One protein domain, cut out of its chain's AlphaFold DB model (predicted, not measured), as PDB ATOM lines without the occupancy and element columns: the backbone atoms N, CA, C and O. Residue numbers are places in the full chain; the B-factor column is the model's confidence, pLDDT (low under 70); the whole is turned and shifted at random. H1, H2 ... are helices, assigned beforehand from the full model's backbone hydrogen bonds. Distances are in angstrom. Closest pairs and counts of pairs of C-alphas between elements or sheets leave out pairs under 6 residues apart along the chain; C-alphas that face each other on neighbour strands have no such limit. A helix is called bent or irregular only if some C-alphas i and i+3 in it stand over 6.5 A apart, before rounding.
ATOM      1  N   SER A 121     125.813 107.280 112.135       39.97
ATOM      2  CA  SER A 121     126.960 106.920 113.003       39.97
ATOM      3  C   SER A 121     128.367 107.107 112.418       39.97
ATOM      4  O   SER A 121     129.355 107.007 113.150       39.97
ATOM      5  N   SER A 122     128.501 107.353 111.115       39.84
ATOM      6  CA  SER A 122     129.765 107.160 110.387       39.84
ATOM      7  C   SER A 122     130.657 108.410 110.322       39.84
ATOM      8  O   SER A 122     131.869 108.314 110.547       39.84
ATOM      9  N   ILE A 123     130.074 109.578 110.051       39.03
ATOM     10  CA  ILE A 123     130.752 110.694 109.367       39.03
ATOM     11  C   ILE A 123     130.589 112.015 110.142       39.03
ATOM     12  O   ILE A 123     129.504 112.384 110.562       39.03
ATOM     13  N   VAL A 124     131.682 112.715 110.461       48.19
ATOM     14  CA  VAL A 124     131.642 113.798 111.474       48.19
ATOM     15  C   VAL A 124     131.007 115.070 110.887       48.19
ATOM     16  O   VAL A 124     131.634 115.727 110.058       48.19
ATOM     17  N   PRO A 125     129.800 115.455 111.353       47.81
ATOM     18  CA  PRO A 125     129.689 116.110 112.663       47.81
ATOM     19  C   PRO A 125     129.201 115.211 113.807       47.81
ATOM     20  O   PRO A 125     129.535 115.479 114.960       47.81
ATOM     21  N   TRP A 126     128.454 114.141 113.508       56.84
ATOM     22  CA  TRP A 126     127.542 113.498 114.468       56.84
ATOM     23  C   TRP A 126     128.215 112.861 115.696       56.84
ATOM     24  O   TRP A 126     127.575 112.731 116.737       56.84
ATOM     25  N   LYS A 127     129.489 112.440 115.589       51.22
ATOM     26  CA  LYS A 127     130.078 111.414 116.478       51.22
ATOM     27  C   LYS A 127     129.948 111.671 117.980       51.22
ATOM     28  O   LYS A 127     129.866 110.681 118.699       51.22
ATOM     29  N   LYS A 128     129.938 112.936 118.427       64.81
ATOM     30  CA  LYS A 128     129.452 113.381 119.751       64.81
ATOM     31  C   LYS A 128     128.925 114.826 119.689       64.81
ATOM     32  O   LYS A 128     129.585 115.755 120.166       64.81
ATOM     33  N   ALA A 129     127.775 115.035 119.045       73.31
ATOM     34  CA  ALA A 129     127.118 116.349 118.988       73.31
ATOM     35  C   ALA A 129     126.685 116.843 120.385       73.31
ATOM     36  O   ALA A 129     126.885 118.009 120.727       73.31
ATOM     37  N   ASP A 130     126.235 115.918 121.232       72.88
ATOM     38  CA  ASP A 130     126.090 116.073 122.681       72.88
ATOM     39  C   ASP A 130     127.323 116.711 123.358       72.88
ATOM     40  O   ASP A 130     127.190 117.613 124.184       72.88
ATOM     41  N   VAL A 131     128.543 116.312 122.979       81.62
ATOM     42  CA  VAL A 131     129.792 116.882 123.518       81.62
ATOM     43  C   VAL A 131     130.131 118.247 122.912       81.62
ATOM     44  O   VAL A 131     130.736 119.059 123.613       81.62
ATOM     45  N   MET A 132     129.758 118.534 121.658       84.69
ATOM     46  CA  MET A 132     129.890 119.885 121.082       84.69
ATOM     47  C   MET A 132     129.018 120.875 121.863       84.69
ATOM     48  O   MET A 132     129.527 121.834 122.443       84.69
ATOM     49  N   ILE A 133     127.724 120.570 121.962       84.88
ATOM     50  CA  ILE A 133     126.714 121.390 122.640       84.88
ATOM     51  C   ILE A 133     127.039 121.516 124.136       84.88
ATOM     52  O   ILE A 133     127.096 122.623 124.662       84.88
ATOM     53  N   SER A 134     127.410 120.422 124.808       82.69
ATOM     54  CA  SER A 134     127.846 120.446 126.214       82.69
ATOM     55  C   SER A 134     129.106 121.285 126.465       82.69
ATOM     56  O   SER A 134     129.277 121.808 127.571       82.69
ATOM     57  N   LYS A 135     130.016 121.420 125.488       86.44
ATOM     58  CA  LYS A 135     131.180 122.320 125.590       86.44
ATOM     59  C   LYS A 135     130.780 123.782 125.405       86.44
ATOM     60  O   LYS A 135     131.258 124.621 126.161       86.44
ATOM     61  N   ILE A 136     129.923 124.072 124.425       88.12
ATOM     62  CA  ILE A 136     129.413 125.424 124.156       88.12
ATOM     63  C   ILE A 136     128.626 125.929 125.366       88.12
ATOM     64  O   ILE A 136     128.996 126.948 125.938       88.12
ATOM     65  N   TYR A 137     127.643 125.155 125.827       88.94
ATOM     66  CA  TYR A 137     126.811 125.460 126.990       88.94
ATOM     67  C   TYR A 137     127.644 125.816 128.227       88.94
ATOM     68  O   TYR A 137     127.494 126.892 128.801       88.94
ATOM     69  N   ARG A 138     128.590 124.942 128.606       88.19
ATOM     70  CA  ARG A 138     129.470 125.169 129.765       88.19
ATOM     71  C   ARG A 138     130.342 126.414 129.627       88.19
ATOM     72  O   ARG A 138     130.645 127.021 130.640       88.19
ATOM     73  N   LYS A 139     130.745 126.782 128.406       90.94
ATOM     74  CA  LYS A 139     131.557 127.979 128.135       90.94
ATOM     75  C   LYS A 139     130.719 129.265 128.053       90.94
ATOM     76  O   LYS A 139     131.253 130.344 128.271       90.94
ATOM     77  N   LYS A 140     129.441 129.166 127.677       91.19
ATOM     78  CA  LYS A 140     128.540 130.312 127.493       91.19
ATOM     79  C   LYS A 140     127.798 130.699 128.775       91.19
ATOM     80  O   LYS A 140     127.499 131.873 128.960       91.19
ATOM     81  N   TYR A 141     127.531 129.723 129.642       88.56
ATOM     82  CA  TYR A 141     126.666 129.886 130.814       88.56
ATOM     83  C   TYR A 141     127.332 129.535 132.155       88.56
ATOM     84  O   TYR A 141     126.662 129.606 133.183       88.56
ATOM     85  N   ASP A 142     128.604 129.109 132.154       85.38
ATOM     86  CA  ASP A 142     129.405 128.716 133.334       85.38
ATOM     87  C   ASP A 142     128.713 127.721 134.297       85.38
ATOM     88  O   ASP A 142     129.021 127.625 135.485       85.38
ATOM     89  N   GLN A 143     127.774 126.927 133.770       81.38
ATOM     90  CA  GLN A 143     126.947 125.979 134.517       81.38
ATOM     91  C   GLN A 143     127.136 124.541 134.034       81.38
ATOM     92  O   GLN A 143     127.428 124.282 132.865       81.38
ATOM     93  N   GLY A 144     126.888 123.583 134.934       78.94
ATOM     94  CA  GLY A 144     126.781 122.167 134.582       78.94
ATOM     95  C   GLY A 144     125.733 121.931 133.488       78.94
ATOM     96  O   GLY A 144     124.658 122.537 133.501       78.94
ATOM     97  N   PHE A 145     126.061 121.055 132.535       84.12
ATOM     98  CA  PHE A 145     125.159 120.702 131.440       84.12
ATOM     99  C   PHE A 145     123.967 119.890 131.987       84.12
ATOM    100  O   PHE A 145     124.215 118.917 132.698       84.12
ATOM    101  N   PRO A 146     122.704 120.265 131.701       75.94
ATOM    102  CA  PRO A 146     121.545 119.742 132.430       75.94
ATOM    103  C   PRO A 146     121.033 118.374 131.952       75.94
ATOM    104  O   PRO A 146     120.109 117.843 132.559       75.94
ATOM    105  N   LEU A 147     121.595 117.807 130.879       75.19
ATOM    106  CA  LEU A 147     121.114 116.568 130.258       75.19
ATOM    107  C   LEU A 147     122.146 115.436 130.368       75.19
ATOM    108  O   LEU A 147     123.356 115.657 130.255       75.19
ATOM    109  N   ASN A 148     121.653 114.210 130.559       73.88
ATOM    110  CA  ASN A 148     122.470 112.998 130.590       73.88
ATOM    111  C   ASN A 148     122.998 112.669 129.188       73.88
ATOM    112  O   ASN A 148     122.249 112.720 128.218       73.88
ATOM    113  N   LEU A 149     124.279 112.304 129.082       74.44
ATOM    114  CA  LEU A 149     124.936 112.051 127.797       74.44
ATOM    115  C   LEU A 149     125.395 110.589 127.651       74.44
ATOM    116  O   LEU A 149     125.977 110.057 128.601       74.44
ATOM    117  N   PRO A 150     125.239 109.961 126.468       72.25
ATOM    118  CA  PRO A 150     124.763 110.547 125.209       72.25
ATOM    119  C   PRO A 150     123.233 110.689 125.142       72.25
ATOM    120  O   PRO A 150     122.505 109.797 125.568       72.25
ATOM    121  N   ASP A 151     122.761 111.779 124.535       73.75
ATOM    122  CA  ASP A 151     121.335 112.078 124.367       73.75
ATOM    123  C   ASP A 151     120.886 111.850 122.899       73.75
ATOM    124  O   ASP A 151     121.355 112.553 121.991       73.75
ATOM    125  N   PRO A 152     119.980 110.889 122.620       74.19
ATOM    126  CA  PRO A 152     119.448 110.653 121.277       74.19
ATOM    127  C   PRO A 152     118.616 111.814 120.707       74.19
ATOM    128  O   PRO A 152     118.578 111.990 119.488       74.19
ATOM    129  N   TYR A 153     117.949 112.601 121.555       78.50
ATOM    130  CA  TYR A 153     117.094 113.717 121.147       78.50
ATOM    131  C   TYR A 153     117.922 114.917 120.673       78.50
ATOM    132  O   TYR A 153     117.625 115.475 119.615       78.50
ATOM    133  N   ILE A 154     119.021 115.238 121.370       80.31
ATOM    134  CA  ILE A 154     119.996 116.244 120.908       80.31
ATOM    135  C   ILE A 154     120.530 115.868 119.519       80.31
ATOM    136  O   ILE A 154     120.506 116.683 118.595       80.31
ATOM    137  N   ASN A 155     120.968 114.616 119.349       80.00
ATOM    138  CA  ASN A 155     121.502 114.132 118.072       80.00
ATOM    139  C   ASN A 155     120.456 114.218 116.942       80.00
ATOM    140  O   ASN A 155     120.794 114.615 115.826       80.00
ATOM    141  N   LYS A 156     119.181 113.917 117.236       81.38
ATOM    142  CA  LYS A 156     118.067 114.074 116.288       81.38
ATOM    143  C   LYS A 156     117.850 115.541 115.890       81.38
ATOM    144  O   LYS A 156     117.768 115.821 114.696       81.38
ATOM    145  N   GLN A 157     117.790 116.471 116.848       83.50
ATOM    146  CA  GLN A 157     117.612 117.901 116.552       83.50
ATOM    147  C   GLN A 157     118.734 118.458 115.666       83.50
ATOM    148  O   GLN A 157     118.464 119.153 114.686       83.50
ATOM    149  N   VAL A 158     119.990 118.117 115.978       84.69
ATOM    150  CA  VAL A 158     121.166 118.501 115.181       84.69
ATOM    151  C   VAL A 158     121.034 118.003 113.741       84.69
ATOM    152  O   VAL A 158     121.210 118.778 112.802       84.69
ATOM    153  N   TYR A 159     120.677 116.729 113.557       83.56
ATOM    154  CA  TYR A 159     120.487 116.128 112.237       83.56
ATOM    155  C   TYR A 159     119.373 116.828 111.435       83.56
ATOM    156  O   TYR A 159     119.573 117.186 110.276       83.56
ATOM    157  N   GLU A 160     118.228 117.116 112.062       83.62
ATOM    158  CA  GLU A 160     117.104 117.802 111.409       83.62
ATOM    159  C   GLU A 160     117.402 119.266 111.042       83.62
ATOM    160  O   GLU A 160     116.898 119.745 110.023       83.62
ATOM    161  N   ARG A 161     118.232 119.989 111.814       88.81
ATOM    162  CA  ARG A 161     118.689 121.344 111.442       88.81
ATOM    163  C   ARG A 161     119.746 121.316 110.333       88.81
ATOM    164  O   ARG A 161     119.701 122.167 109.446       88.81
ATOM    165  N   ILE A 162     120.641 120.323 110.321       89.56
ATOM    166  CA  ILE A 162     121.653 120.167 109.262       89.56
ATOM    167  C   ILE A 162     121.014 119.762 107.925       89.56
ATOM    168  O   ILE A 162     121.345 120.361 106.906       89.56
ATOM    169  N   LEU A 163     120.032 118.850 107.897       87.12
ATOM    170  CA  LEU A 163     119.318 118.533 106.647       87.12
ATOM    171  C   LEU A 163     118.637 119.764 106.024       87.12
ATOM    172  O   LEU A 163     118.666 119.928 104.806       87.12
ATOM    173  N   LYS A 164     118.065 120.658 106.846       90.06
ATOM    174  CA  LYS A 164     117.485 121.928 106.371       90.06
ATOM    175  C   LYS A 164     118.560 122.847 105.774       90.06
ATOM    176  O   LYS A 164     118.355 123.385 104.689       90.06
ATOM    177  N   LEU A 165     119.718 122.967 106.433       91.56
ATOM    178  CA  LEU A 165     120.873 123.717 105.921       91.56
ATOM    179  C   LEU A 165     121.367 123.172 104.568       91.56
ATOM    180  O   LEU A 165     121.680 123.959 103.681       91.56
ATOM    181  N   ASN A 166     121.393 121.851 104.379       91.06
ATOM    182  CA  ASN A 166     121.879 121.221 103.144       91.06
ATOM    183  C   ASN A 166     121.022 121.567 101.914       91.06
ATOM    184  O   ASN A 166     121.534 121.619 100.794       91.06
ATOM    185  N   THR A 167     119.732 121.849 102.118       91.06
ATOM    186  CA  THR A 167     118.825 122.371 101.083       91.06
ATOM    187  C   THR A 167     118.842 123.899 100.942       91.06
ATOM    188  O   THR A 167     118.437 124.416  99.902       91.06
ATOM    189  N   ASP A 168     119.311 124.633 101.954       91.19
ATOM    190  CA  ASP A 168     119.226 126.096 102.022       91.19
ATOM    191  C   ASP A 168     120.452 126.783 101.395       91.19
ATOM    192  O   ASP A 168     121.431 127.164 102.051       91.19
ATOM    193  N   ARG A 169     120.371 126.965 100.071       92.88
ATOM    194  CA  ARG A 169     121.384 127.671  99.271       92.88
ATOM    195  C   ARG A 169     121.594 129.110  99.752       92.88
ATOM    196  O   ARG A 169     122.727 129.587  99.751       92.88
ATOM    197  N   ASN A 170     120.524 129.784 100.175       91.81
ATOM    198  CA  ASN A 170     120.543 131.198 100.544       91.81
ATOM    199  C   ASN A 170     121.246 131.409 101.888       91.81
ATOM    200  O   ASN A 170     122.086 132.302 101.998       91.81
ATOM    201  N   LYS A 171     120.981 130.554 102.887       91.88
ATOM    202  CA  LYS A 171     121.705 130.566 104.165       91.88
ATOM    203  C   LYS A 171     123.193 130.295 103.950       91.88
ATOM    204  O   LYS A 171     124.012 131.054 104.464       91.88
ATOM    205  N   ILE A 172     123.576 129.307 103.135       92.88
ATOM    206  CA  ILE A 172     125.001 129.049 102.841       92.88
ATOM    207  C   ILE A 172     125.652 130.223 102.082       92.88
ATOM    208  O   ILE A 172     126.787 130.582 102.400       92.88
ATOM    209  N   LEU A 173     124.958 130.854 101.128       91.12
ATOM    210  CA  LEU A 173     125.500 131.964 100.335       91.12
ATOM    211  C   LEU A 173     125.638 133.277 101.125       91.12
ATOM    212  O   LEU A 173     126.651 133.961 100.998       91.12
ATOM    213  N   HIS A 174     124.640 133.631 101.938       89.69
ATOM    214  CA  HIS A 174     124.531 134.950 102.578       89.69
ATOM    215  C   HIS A 174     124.908 134.979 104.067       89.69
ATOM    216  O   HIS A 174     124.695 135.988 104.739       89.69
ATOM    217  N   THR A 175     125.482 133.902 104.612       90.50
ATOM    218  CA  THR A 175     125.965 133.916 105.997       90.50
ATOM    219  C   THR A 175     127.195 134.812 106.151       90.50
ATOM    220  O   THR A 175     128.260 134.550 105.589       90.50
ATOM    221  N   ASN A 176     127.074 135.830 107.005       87.25
ATOM    222  CA  ASN A 176     128.180 136.691 107.417       87.25
ATOM    223  C   ASN A 176     129.140 135.929 108.348       87.25
ATOM    224  O   ASN A 176     128.960 135.896 109.565       87.25
ATOM    225  N   ILE A 177     130.160 135.293 107.767       86.88
ATOM    226  CA  ILE A 177     131.202 134.574 108.508       86.88
ATOM    227  C   ILE A 177     132.056 135.574 109.295       86.88
ATOM    228  O   ILE A 177     132.645 136.479 108.707       86.88
ATOM    229  N   LEU A 178     132.189 135.369 110.609       81.81
ATOM    230  CA  LEU A 178     133.052 136.198 111.458       81.81
ATOM    231  C   LEU A 178     134.511 136.171 110.969       81.81
ATOM    232  O   LEU A 178     135.055 135.109 110.648       81.81
ATOM    233  N   GLU A 179     135.171 137.331 110.963       74.44
ATOM    234  CA  GLU A 179     136.559 137.481 110.492       74.44
ATOM    235  C   GLU A 179     137.532 136.555 111.238       74.44
ATOM    236  O   GLU A 179     138.426 135.960 110.637       74.44
ATOM    237  N   ASN A 180     137.299 136.369 112.541       81.19
ATOM    238  CA  ASN A 180     138.089 135.524 113.435       81.19
ATOM    239  C   ASN A 180     137.664 134.038 113.457       81.19
ATOM    240  O   ASN A 180     138.168 133.279 114.289       81.19
ATOM    241  N   TYR A 181     136.757 133.594 112.575       87.19
ATOM    242  CA  TYR A 181     136.328 132.192 112.532       87.19
ATOM    243  C   TYR A 181     137.488 131.263 112.131       87.19
ATOM    244  O   TYR A 181     137.969 131.287 110.994       87.19
ATOM    245  N   ASN A 182     137.917 130.427 113.081       84.25
ATOM    246  CA  ASN A 182     139.077 129.536 112.989       84.25
ATOM    247  C   ASN A 182     138.803 128.300 112.111       84.25
ATOM    248  O   ASN A 182     138.733 127.163 112.584       84.25
ATOM    249  N   PHE A 183     138.632 128.537 110.813       87.12
ATOM    250  CA  PHE A 183     138.448 127.494 109.817       87.12
ATOM    251  C   PHE A 183     139.790 126.902 109.370       87.12
ATOM    252  O   PHE A 183     140.693 127.623 108.947       87.12
ATOM    253  N   ASN A 184     139.908 125.573 109.401       86.81
ATOM    254  CA  ASN A 184     141.079 124.856 108.904       86.81
ATOM    255  C   ASN A 184     140.646 123.796 107.885       86.81
ATOM    256  O   ASN A 184     140.152 122.733 108.263       86.81
ATOM    257  N   TRP A 185     140.849 124.090 106.598       86.25
ATOM    258  CA  TRP A 185     140.434 123.213 105.501       86.25
ATOM    259  C   TRP A 185     141.040 121.811 105.590       86.25
ATOM    260  O   TRP A 185     140.320 120.829 105.449       86.25
ATOM    261  N   ASN A 186     142.325 121.688 105.927       86.69
ATOM    262  CA  ASN A 186     143.003 120.389 105.988       86.69
ATOM    263  C   ASN A 186     142.409 119.458 107.064       86.69
ATOM    264  O   ASN A 186     142.477 118.247 106.917       86.69
ATOM    265  N   LYS A 187     141.787 120.003 108.122       83.81
ATOM    266  CA  LYS A 187     141.035 119.231 109.136       83.81
ATOM    267  C   LYS A 187     139.565 118.984 108.768       83.81
ATOM    268  O   LYS A 187     138.865 118.277 109.492       83.81
ATOM    269  N   LYS A 188     139.076 119.619 107.700       83.88
ATOM    270  CA  LYS A 188     137.673 119.616 107.265       83.88
ATOM    271  C   LYS A 188     137.439 118.940 105.918       83.88
ATOM    272  O   LYS A 188     136.309 118.530 105.678       83.88
ATOM    273  N   LYS A 189     138.474 118.757 105.094       84.62
ATOM    274  CA  LYS A 189     138.404 118.091 103.788       84.62
ATOM    275  C   LYS A 189     137.749 116.710 103.893       84.62
ATOM    276  O   LYS A 189     136.689 116.504 103.312       84.62
ATOM    277  N   ASP A 190     138.308 115.818 104.706       81.81
ATOM    278  CA  ASP A 190     137.823 114.438 104.830       81.81
ATOM    279  C   ASP A 190     136.381 114.391 105.365       81.81
ATOM    280  O   ASP A 190     135.567 113.602 104.899       81.81
ATOM    281  N   GLN A 191     136.033 115.297 106.293       81.75
ATOM    282  CA  GLN A 191     134.659 115.469 106.784       81.75
ATOM    283  C   GLN A 191     133.723 115.941 105.660       81.75
ATOM    284  O   GLN A 191     132.608 115.455 105.545       81.75
ATOM    285  N   SER A 192     134.169 116.872 104.815       86.25
ATOM    286  CA  SER A 192     133.361 117.439 103.731       86.25
ATOM    287  C   SER A 192     133.058 116.435 102.611       86.25
ATOM    288  O   SER A 192     131.917 116.347 102.163       86.25
ATOM    289  N   GLU A 193     134.046 115.627 102.221       85.12
ATOM    290  CA  GLU A 193     133.905 114.553 101.232       85.12
ATOM    291  C   GLU A 193     132.976 113.450 101.751       85.12
ATOM    292  O   GLU A 193     132.062 113.006 101.060       85.12
ATOM    293  N   GLN A 194     133.143 113.081 103.020       81.75
ATOM    294  CA  GLN A 194     132.250 112.166 103.714       81.75
ATOM    295  C   GLN A 194     130.794 112.672 103.769       81.75
ATOM    296  O   GLN A 194     129.887 111.923 103.422       81.75
ATOM    297  N   ILE A 195     130.552 113.933 104.152       84.12
ATOM    298  CA  ILE A 195     129.189 114.496 104.223       84.12
ATOM    299  C   ILE A 195     128.539 114.549 102.830       84.12
ATOM    300  O   ILE A 195     127.353 114.249 102.713       84.12
ATOM    301  N   MET A 196     129.295 114.863 101.767       84.81
ATOM    302  CA  MET A 196     128.782 114.774 100.390       84.81
ATOM    303  C   MET A 196     128.297 113.356 100.050       84.81
ATOM    304  O   MET A 196     127.249 113.208  99.429       84.81
ATOM    305  N   ASN A 197     129.021 112.319 100.483       82.25
ATOM    306  CA  ASN A 197     128.642 110.925 100.235       82.25
ATOM    307  C   ASN A 197     127.402 110.469 101.034       82.25
ATOM    308  O   ASN A 197     126.731 109.534 100.600       82.25
ATOM    309  N   GLU A 198     127.087 111.097 102.176       77.81
ATOM    310  CA  GLU A 198     125.872 110.803 102.961       77.81
ATOM    311  C   GLU A 198     124.643 111.628 102.529       77.81
ATOM    312  O   GLU A 198     123.530 111.103 102.605       77.81
ATOM    313  N   ASP A 199     124.802 112.876 102.060       81.38
ATOM    314  CA  ASP A 199     123.675 113.720 101.629       81.38
ATOM    315  C   ASP A 199     123.827 114.303 100.199       81.38
ATOM    316  O   ASP A 199     124.509 115.320  99.998       81.38
ATOM    317  N   PRO A 200     123.112 113.751  99.195       85.12
ATOM    318  CA  PRO A 200     123.129 114.274  97.829       85.12
ATOM    319  C   PRO A 200     122.477 115.662  97.694       85.12
ATOM    320  O   PRO A 200     122.724 116.351  96.702       85.12
ATOM    321  N   ASN A 201     121.682 116.123  98.667       87.88
ATOM    322  CA  ASN A 201     121.137 117.484  98.650       87.88
ATOM    323  C   ASN A 201     122.251 118.520  98.827       87.88
ATOM    324  O   ASN A 201     122.261 119.526  98.116       87.88
ATOM    325  N   LEU A 202     123.244 118.236  99.681       90.75
ATOM    326  CA  LEU A 202     124.413 119.101  99.826       90.75
ATOM    327  C   LEU A 202     125.269 119.106  98.552       90.75
ATOM    328  O   LEU A 202     125.776 120.162  98.182       90.75
ATOM    329  N   ILE A 203     125.382 117.975  97.837       90.88
ATOM    330  CA  ILE A 203     126.025 117.936  96.509       90.88
ATOM    331  C   ILE A 203     125.294 118.872  95.537       90.88
ATOM    332  O   ILE A 203     125.930 119.705  94.895       90.88
ATOM    333  N   ASN A 204     123.964 118.780  95.451       91.69
ATOM    334  CA  ASN A 204     123.166 119.626  94.559       91.69
ATOM    335  C   ASN A 204     123.307 121.119  94.905       91.69
ATOM    336  O   ASN A 204     123.529 121.941  94.017       91.69
ATOM    337  N   THR A 205     123.250 121.474  96.190       92.00
ATOM    338  CA  THR A 205     123.467 122.844  96.679       92.00
ATOM    339  C   THR A 205     124.887 123.344  96.390       92.00
ATOM    340  O   THR A 205     125.049 124.459  95.889       92.00
ATOM    341  N   LYS A 206     125.916 122.514  96.607       94.12
ATOM    342  CA  LYS A 206     127.313 122.825  96.268       94.12
ATOM    343  C   LYS A 206     127.482 123.085  94.773       94.12
ATOM    344  O   LYS A 206     128.084 124.088  94.412       94.12
ATOM    345  N   ASN A 207     126.929 122.230  93.915       92.50
ATOM    346  CA  ASN A 207     127.070 122.329  92.457       92.50
ATOM    347  C   ASN A 207     126.347 123.550  91.855       92.50
ATOM    348  O   ASN A 207     126.715 124.000  90.774       92.50
ATOM    349  N   VAL A 208     125.332 124.093  92.538       93.75
ATOM    350  CA  VAL A 208     124.687 125.362  92.153       93.75
ATOM    351  C   VAL A 208     125.514 126.567  92.615       93.75
ATOM    352  O   VAL A 208     125.677 127.520  91.856       93.75
ATOM    353  N   LEU A 209     126.053 126.540  93.839       92.81
ATOM    354  CA  LEU A 209     126.789 127.672  94.419       92.81
ATOM    355  C   LEU A 209     128.252 127.777  93.950       92.81
ATOM    356  O   LEU A 209     128.785 128.882  93.850       92.81
ATOM    357  N   VAL A 210     128.902 126.651  93.652       93.31
ATOM    358  CA  VAL A 210     130.335 126.553  93.337       93.31
ATOM    359  C   VAL A 210     130.524 126.084  91.889       93.31
ATOM    360  O   VAL A 210     129.963 125.055  91.521       93.31
ATOM    361  N   PRO A 211     131.341 126.766  91.060       91.88
ATOM    362  CA  PRO A 211     132.162 127.945  91.367       91.88
ATOM    363  C   PRO A 211     131.440 129.293  91.167       91.88
ATOM    364  O   PRO A 211     132.062 130.336  91.347       91.88
ATOM    365  N   TYR A 212     130.174 129.286  90.735       92.19
ATOM    366  CA  TYR A 212     129.503 130.453  90.141       92.19
ATOM    367  C   TYR A 212     129.240 131.621  91.102       92.19
ATOM    368  O   TYR A 212     129.410 132.773  90.709       92.19
ATOM    369  N   TYR A 213     128.839 131.333  92.341       92.00
ATOM    370  CA  TYR A 213     128.502 132.339  93.358       92.00
ATOM    371  C   TYR A 213     129.563 132.427  94.462       92.00
ATOM    372  O   TYR A 213     129.696 133.455  95.124       92.00
ATOM    373  N   MET A 214     130.332 131.355  94.671       93.81
ATOM    374  CA  MET A 214     131.411 131.281  95.655       93.81
ATOM    375  C   MET A 214     132.451 130.220  95.281       93.81
ATOM    376  O   MET A 214     132.155 129.234  94.606       93.81
ATOM    377  N   SER A 215     133.685 130.389  95.764       94.12
ATOM    378  CA  SER A 215     134.711 129.349  95.653       94.12
ATOM    379  C   SER A 215     134.454 128.206  96.639       94.12
ATOM    380  O   SER A 215     133.861 128.405  97.700       94.12
ATOM    381  N   GLU A 216     134.966 127.010  96.334       92.88
ATOM    382  CA  GLU A 216     134.824 125.829  97.197       92.88
ATOM    383  C   GLU A 216     135.313 126.077  98.638       92.88
ATOM    384  O   GLU A 216     134.692 125.627  99.600       92.88
ATOM    385  N   MET A 217     136.383 126.860  98.801       91.31
ATOM    386  CA  MET A 217     136.902 127.250 100.115       91.31
ATOM    387  C   MET A 217     135.891 128.086 100.916       91.31
ATOM    388  O   MET A 217     135.735 127.869 102.116       91.31
ATOM    389  N   GLN A 218     135.191 129.026 100.268       91.50
ATOM    390  CA  GLN A 218     134.179 129.855 100.930       91.50
ATOM    391  C   GLN A 218     132.894 129.069 101.208       91.50
ATOM    392  O   GLN A 218     132.323 129.225 102.286       91.50
ATOM    393  N   PHE A 219     132.495 128.165 100.304       94.75
ATOM    394  CA  PHE A 219     131.395 127.226 100.538       94.75
ATOM    395  C   PHE A 219     131.624 126.414 101.812       94.75
ATOM    396  O   PHE A 219     130.802 126.454 102.726       94.75
ATOM    397  N   TRP A 220     132.776 125.747 101.938       93.19
ATOM    398  CA  TRP A 220     133.063 124.945 103.125       93.19
ATOM    399  C   TRP A 220     133.277 125.787 104.388       93.19
ATOM    400  O   TRP A 220     132.854 125.358 105.463       93.19
ATOM    401  N   LYS A 221     133.852 126.996 104.278       92.06
ATOM    402  CA  LYS A 221     133.956 127.929 105.413       92.06
ATOM    403  C   LYS A 221     132.567 128.341 105.921       92.06
ATOM    404  O   LYS A 221     132.334 128.276 107.124       92.06
ATOM    405  N   SER A 222     131.648 128.709 105.022       93.69
ATOM    406  CA  SER A 222     130.267 129.093 105.357       93.69
ATOM    407  C   SER A 222     129.455 127.919 105.907       93.69
ATOM    408  O   SER A 222     128.770 128.046 106.922       93.69
ATOM    409  N   TYR A 223     129.568 126.748 105.276       93.50
ATOM    410  CA  TYR A 223     128.839 125.544 105.662       93.50
ATOM    411  C   TYR A 223     129.204 125.069 107.075       93.50
ATOM    412  O   TYR A 223     128.324 124.875 107.913       93.50
ATOM    413  N   PHE A 224     130.500 124.948 107.388       91.44
ATOM    414  CA  PHE A 224     130.917 124.551 108.734       91.44
ATOM    415  C   PHE A 224     130.662 125.639 109.785       91.44
ATOM    416  O   PHE A 224     130.312 125.295 110.912       91.44
ATOM    417  N   PHE A 225     130.727 126.925 109.421       92.75
ATOM    418  CA  PHE A 225     130.311 128.012 110.311       92.75
ATOM    419  C   PHE A 225     128.807 127.941 110.642       92.75
ATOM    420  O   PHE A 225     128.429 128.124 111.793       92.75
ATOM    421  N   ASN A 226     127.953 127.576 109.679       92.44
ATOM    422  CA  ASN A 226     126.527 127.332 109.923       92.44
ATOM    423  C   ASN A 226     126.255 126.098 110.802       92.44
ATOM    424  O   ASN A 226     125.343 126.134 111.626       92.44
ATOM    425  N   ILE A 227     127.048 125.026 110.683       90.38
ATOM    426  CA  ILE A 227     126.990 123.889 111.623       90.38
ATOM    427  C   ILE A 227     127.362 124.341 113.041       90.38
ATOM    428  O   ILE A 227     126.685 123.974 114.001       90.38
ATOM    429  N   ASP A 228     128.403 125.165 113.184       89.50
ATOM    430  CA  ASP A 228     128.786 125.706 114.488       89.50
ATOM    431  C   ASP A 228     127.698 126.647 115.049       89.50
ATOM    432  O   ASP A 228     127.436 126.606 116.250       89.50
ATOM    433  N   ILE A 229     126.991 127.422 114.211       90.69
ATOM    434  CA  ILE A 229     125.794 128.185 114.621       90.69
ATOM    435  C   ILE A 229     124.696 127.247 115.140       90.69
ATOM    436  O   ILE A 229     124.227 127.460 116.253       90.69
ATOM    437  N   ILE A 230     124.347 126.176 114.417       90.88
ATOM    438  CA  ILE A 230     123.340 125.179 114.844       90.88
ATOM    439  C   ILE A 230     123.681 124.578 116.222       90.88
ATOM    440  O   ILE A 230     122.792 124.360 117.045       90.88
ATOM    441  N   TYR A 231     124.965 124.346 116.512       90.44
ATOM    442  CA  TYR A 231     125.403 123.889 117.836       90.44
ATOM    443  C   TYR A 231     125.316 124.956 118.937       90.44
ATOM    444  O   TYR A 231     125.206 124.588 120.107       90.44
ATOM    445  N   ASN A 232     125.382 126.247 118.597       91.19
ATOM    446  CA  ASN A 232     125.123 127.325 119.550       91.19
ATOM    447  C   ASN A 232     123.615 127.498 119.772       91.19
ATOM    448  O   ASN A 232     123.204 127.485 120.922       91.19
ATOM    449  N   GLU A 233     122.799 127.539 118.712       91.38
ATOM    450  CA  GLU A 233     121.329 127.590 118.812       91.38
ATOM    451  C   GLU A 233     120.803 126.507 119.773       91.38
ATOM    452  O   GLU A 233     120.132 126.824 120.743       91.38
ATOM    453  N   ILE A 234     121.191 125.239 119.582       89.50
ATOM    454  CA  ILE A 234     120.711 124.132 120.431       89.50
ATOM    455  C   ILE A 234     121.272 124.208 121.866       89.50
ATOM    456  O   ILE A 234     120.635 123.727 122.803       89.50
ATOM    457  N   ALA A 235     122.446 124.812 122.082       89.12
ATOM    458  CA  ALA A 235     122.948 125.066 123.434       89.12
ATOM    459  C   ALA A 235     122.151 126.171 124.150       89.12
ATOM    460  O   ALA A 235     121.988 126.095 125.368       89.12
ATOM    461  N   ASP A 236     121.652 127.151 123.399       89.31
ATOM    462  CA  ASP A 236     120.818 128.243 123.896       89.31
ATOM    463  C   ASP A 236     119.397 127.743 124.183       89.31
ATOM    464  O   ASP A 236     118.901 127.943 125.289       89.31
ATOM    465  N   ASP A 237     118.806 126.969 123.266       88.19
ATOM    466  CA  ASP A 237     117.512 126.299 123.455       88.19
ATOM    467  C   ASP A 237     117.508 125.469 124.761       88.19
ATOM    468  O   ASP A 237     116.596 125.568 125.575       88.19
ATOM    469  N   ILE A 238     118.577 124.703 125.033       86.38
ATOM    470  CA  ILE A 238     118.737 123.897 126.266       86.38
ATOM    471  C   ILE A 238     118.976 124.762 127.526       86.38
ATOM    472  O   ILE A 238     118.848 124.276 128.657       86.38
ATOM    473  N   PHE A 239     119.361 126.032 127.376       86.19
ATOM    474  CA  PHE A 239     119.490 126.971 128.492       86.19
ATOM    475  C   PHE A 239     118.163 127.664 128.806       86.19
ATOM    476  O   PHE A 239     117.801 127.752 129.980       86.19
ATOM    477  N   ASP A 240     117.428 128.086 127.780       83.75
ATOM    478  CA  ASP A 240     116.146 128.771 127.927       83.75
ATOM    479  C   ASP A 240     115.024 127.783 128.320       83.75
ATOM    480  O   ASP A 240     114.276 128.043 129.264       83.75
ATOM    481  N   ASP A 241     114.976 126.578 127.731       71.75
ATOM    482  CA  ASP A 241     114.023 125.511 128.099       71.75
ATOM    483  C   ASP A 241     114.395 124.753 129.395       71.75
ATOM    484  O   ASP A 241     113.838 123.688 129.685       71.75
ATOM    485  N   LYS A 242     115.284 125.287 130.246       60.06
ATOM    486  CA  LYS A 242     115.766 124.630 131.485       60.06
ATOM    487  C   LYS A 242     114.686 124.390 132.565       60.06
ATOM    488  O   LYS A 242     114.998 123.877 133.637       60.06
ATOM    489  N   PHE A 243     113.421 124.696 132.269       46.41
ATOM    490  CA  PHE A 243     112.235 124.253 133.015       46.41
ATOM    491  C   PHE A 243     111.186 123.471 132.192       46.41
ATOM    492  O   PHE A 243     110.306 122.876 132.800       46.41
ATOM    493  N   ASN A 244     111.271 123.415 130.854       46.81
ATOM    494  CA  ASN A 244     110.192 122.907 129.985       46.81
ATOM    495  C   ASN A 244     110.506 121.611 129.209       46.81
ATOM    496  O   ASN A 244     109.570 120.979 128.717       46.81
ATOM    497  N   ILE A 245     111.771 121.169 129.114       45.47
ATOM    498  CA  ILE A 245     112.131 119.926 128.384       45.47
ATOM    499  C   ILE A 245     111.409 118.682 128.952       45.47
ATOM    500  O   ILE A 245     111.181 117.720 128.220       45.47
ATOM    501  N   LEU A 246     111.015 118.698 130.232       43.50
ATOM    502  CA  LEU A 246     110.314 117.583 130.878       43.50
ATOM    503  C   LEU A 246     108.803 117.533 130.567       43.50
ATOM    504  O   LEU A 246     108.247 116.440 130.475       43.50
ATOM    505  N   ASP A 247     108.162 118.690 130.369       40.16
ATOM    506  CA  ASP A 247     106.695 118.816 130.409       40.16
ATOM    507  C   ASP A 247     106.035 118.996 129.025       40.16
ATOM    508  O   ASP A 247     104.832 118.773 128.891       40.16
TER     509      ASP A 247
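This is residues 121 to 247 of the 743 residues of the protein "BSD-domain protein, putative" of Plasmodium reichenowi (UniProt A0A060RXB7). One long helix, H6, runs through the length of the domain, with H2 slanting along it, H1 crossing it towards its last residues, and H3, H4 and H5 gathered round its first residues; residues 175 to 188 loop round H6 from H3 to H4. The printed part has 127 residues, with six named helices, H1 to H6 in order, and no named strand: all helix, in mostly crossed packing. It is compact, with a radius of gyration of the C-alphas of 15.4 A, and spans 46 by 30 by 26 A.

Find C-alpha 216 at (134.824, 125.829, 97.197); from there H6, residues 216 to 240, runs 36.1 A to C-alpha 240 at (116.146, 128.771, 127.927). H2, residues 152 to 167, measures 23.4 A. H1, residues 126 to 141, measures 23.2 A and is irregular: C-alphas 127 and 130 are 8.7 A apart. Then look for H3 at 169 to 174, H4 at 189 to 198 and H5 at 200 to 209.

Start at H6, which touches H2 at a tilt of 38 degrees, only just steep, opposite ways; the closest C-alphas, Ile 162 and Ile 227, are 6.9 A apart. With residues 231 to 239 alone H6 touches H1, closest at C-alphas 137 and 235, 5.3 A. H3 is about perpendicular to H6 at 89 degrees and touches it, C-alphas 172 and 222 being 5.8 A apart. H5 touches H2, C-alphas 202 and 166 being 4.7 A apart. H4 and H5 only just touch, with 3 pairs of C-alphas within 8 A, only at the corner; their closest C-alphas, 196 and 203, are 5.7 A apart. H1 is apart from H3, H4 and H5. Every O i to N i+4 pair is within hydrogen-bond range in H3, H4, H5 and H6, against 10 of 12 in H1 and 11 of 12 in H2.

The C-alphas farthest apart, Tyr 212 and Asp 247, stand 47.7 A from each other. The printed part has no cut, and its long link is H3 to H4. Look for pLDDT under 70 at residues 121 to 128 and 242 to 247.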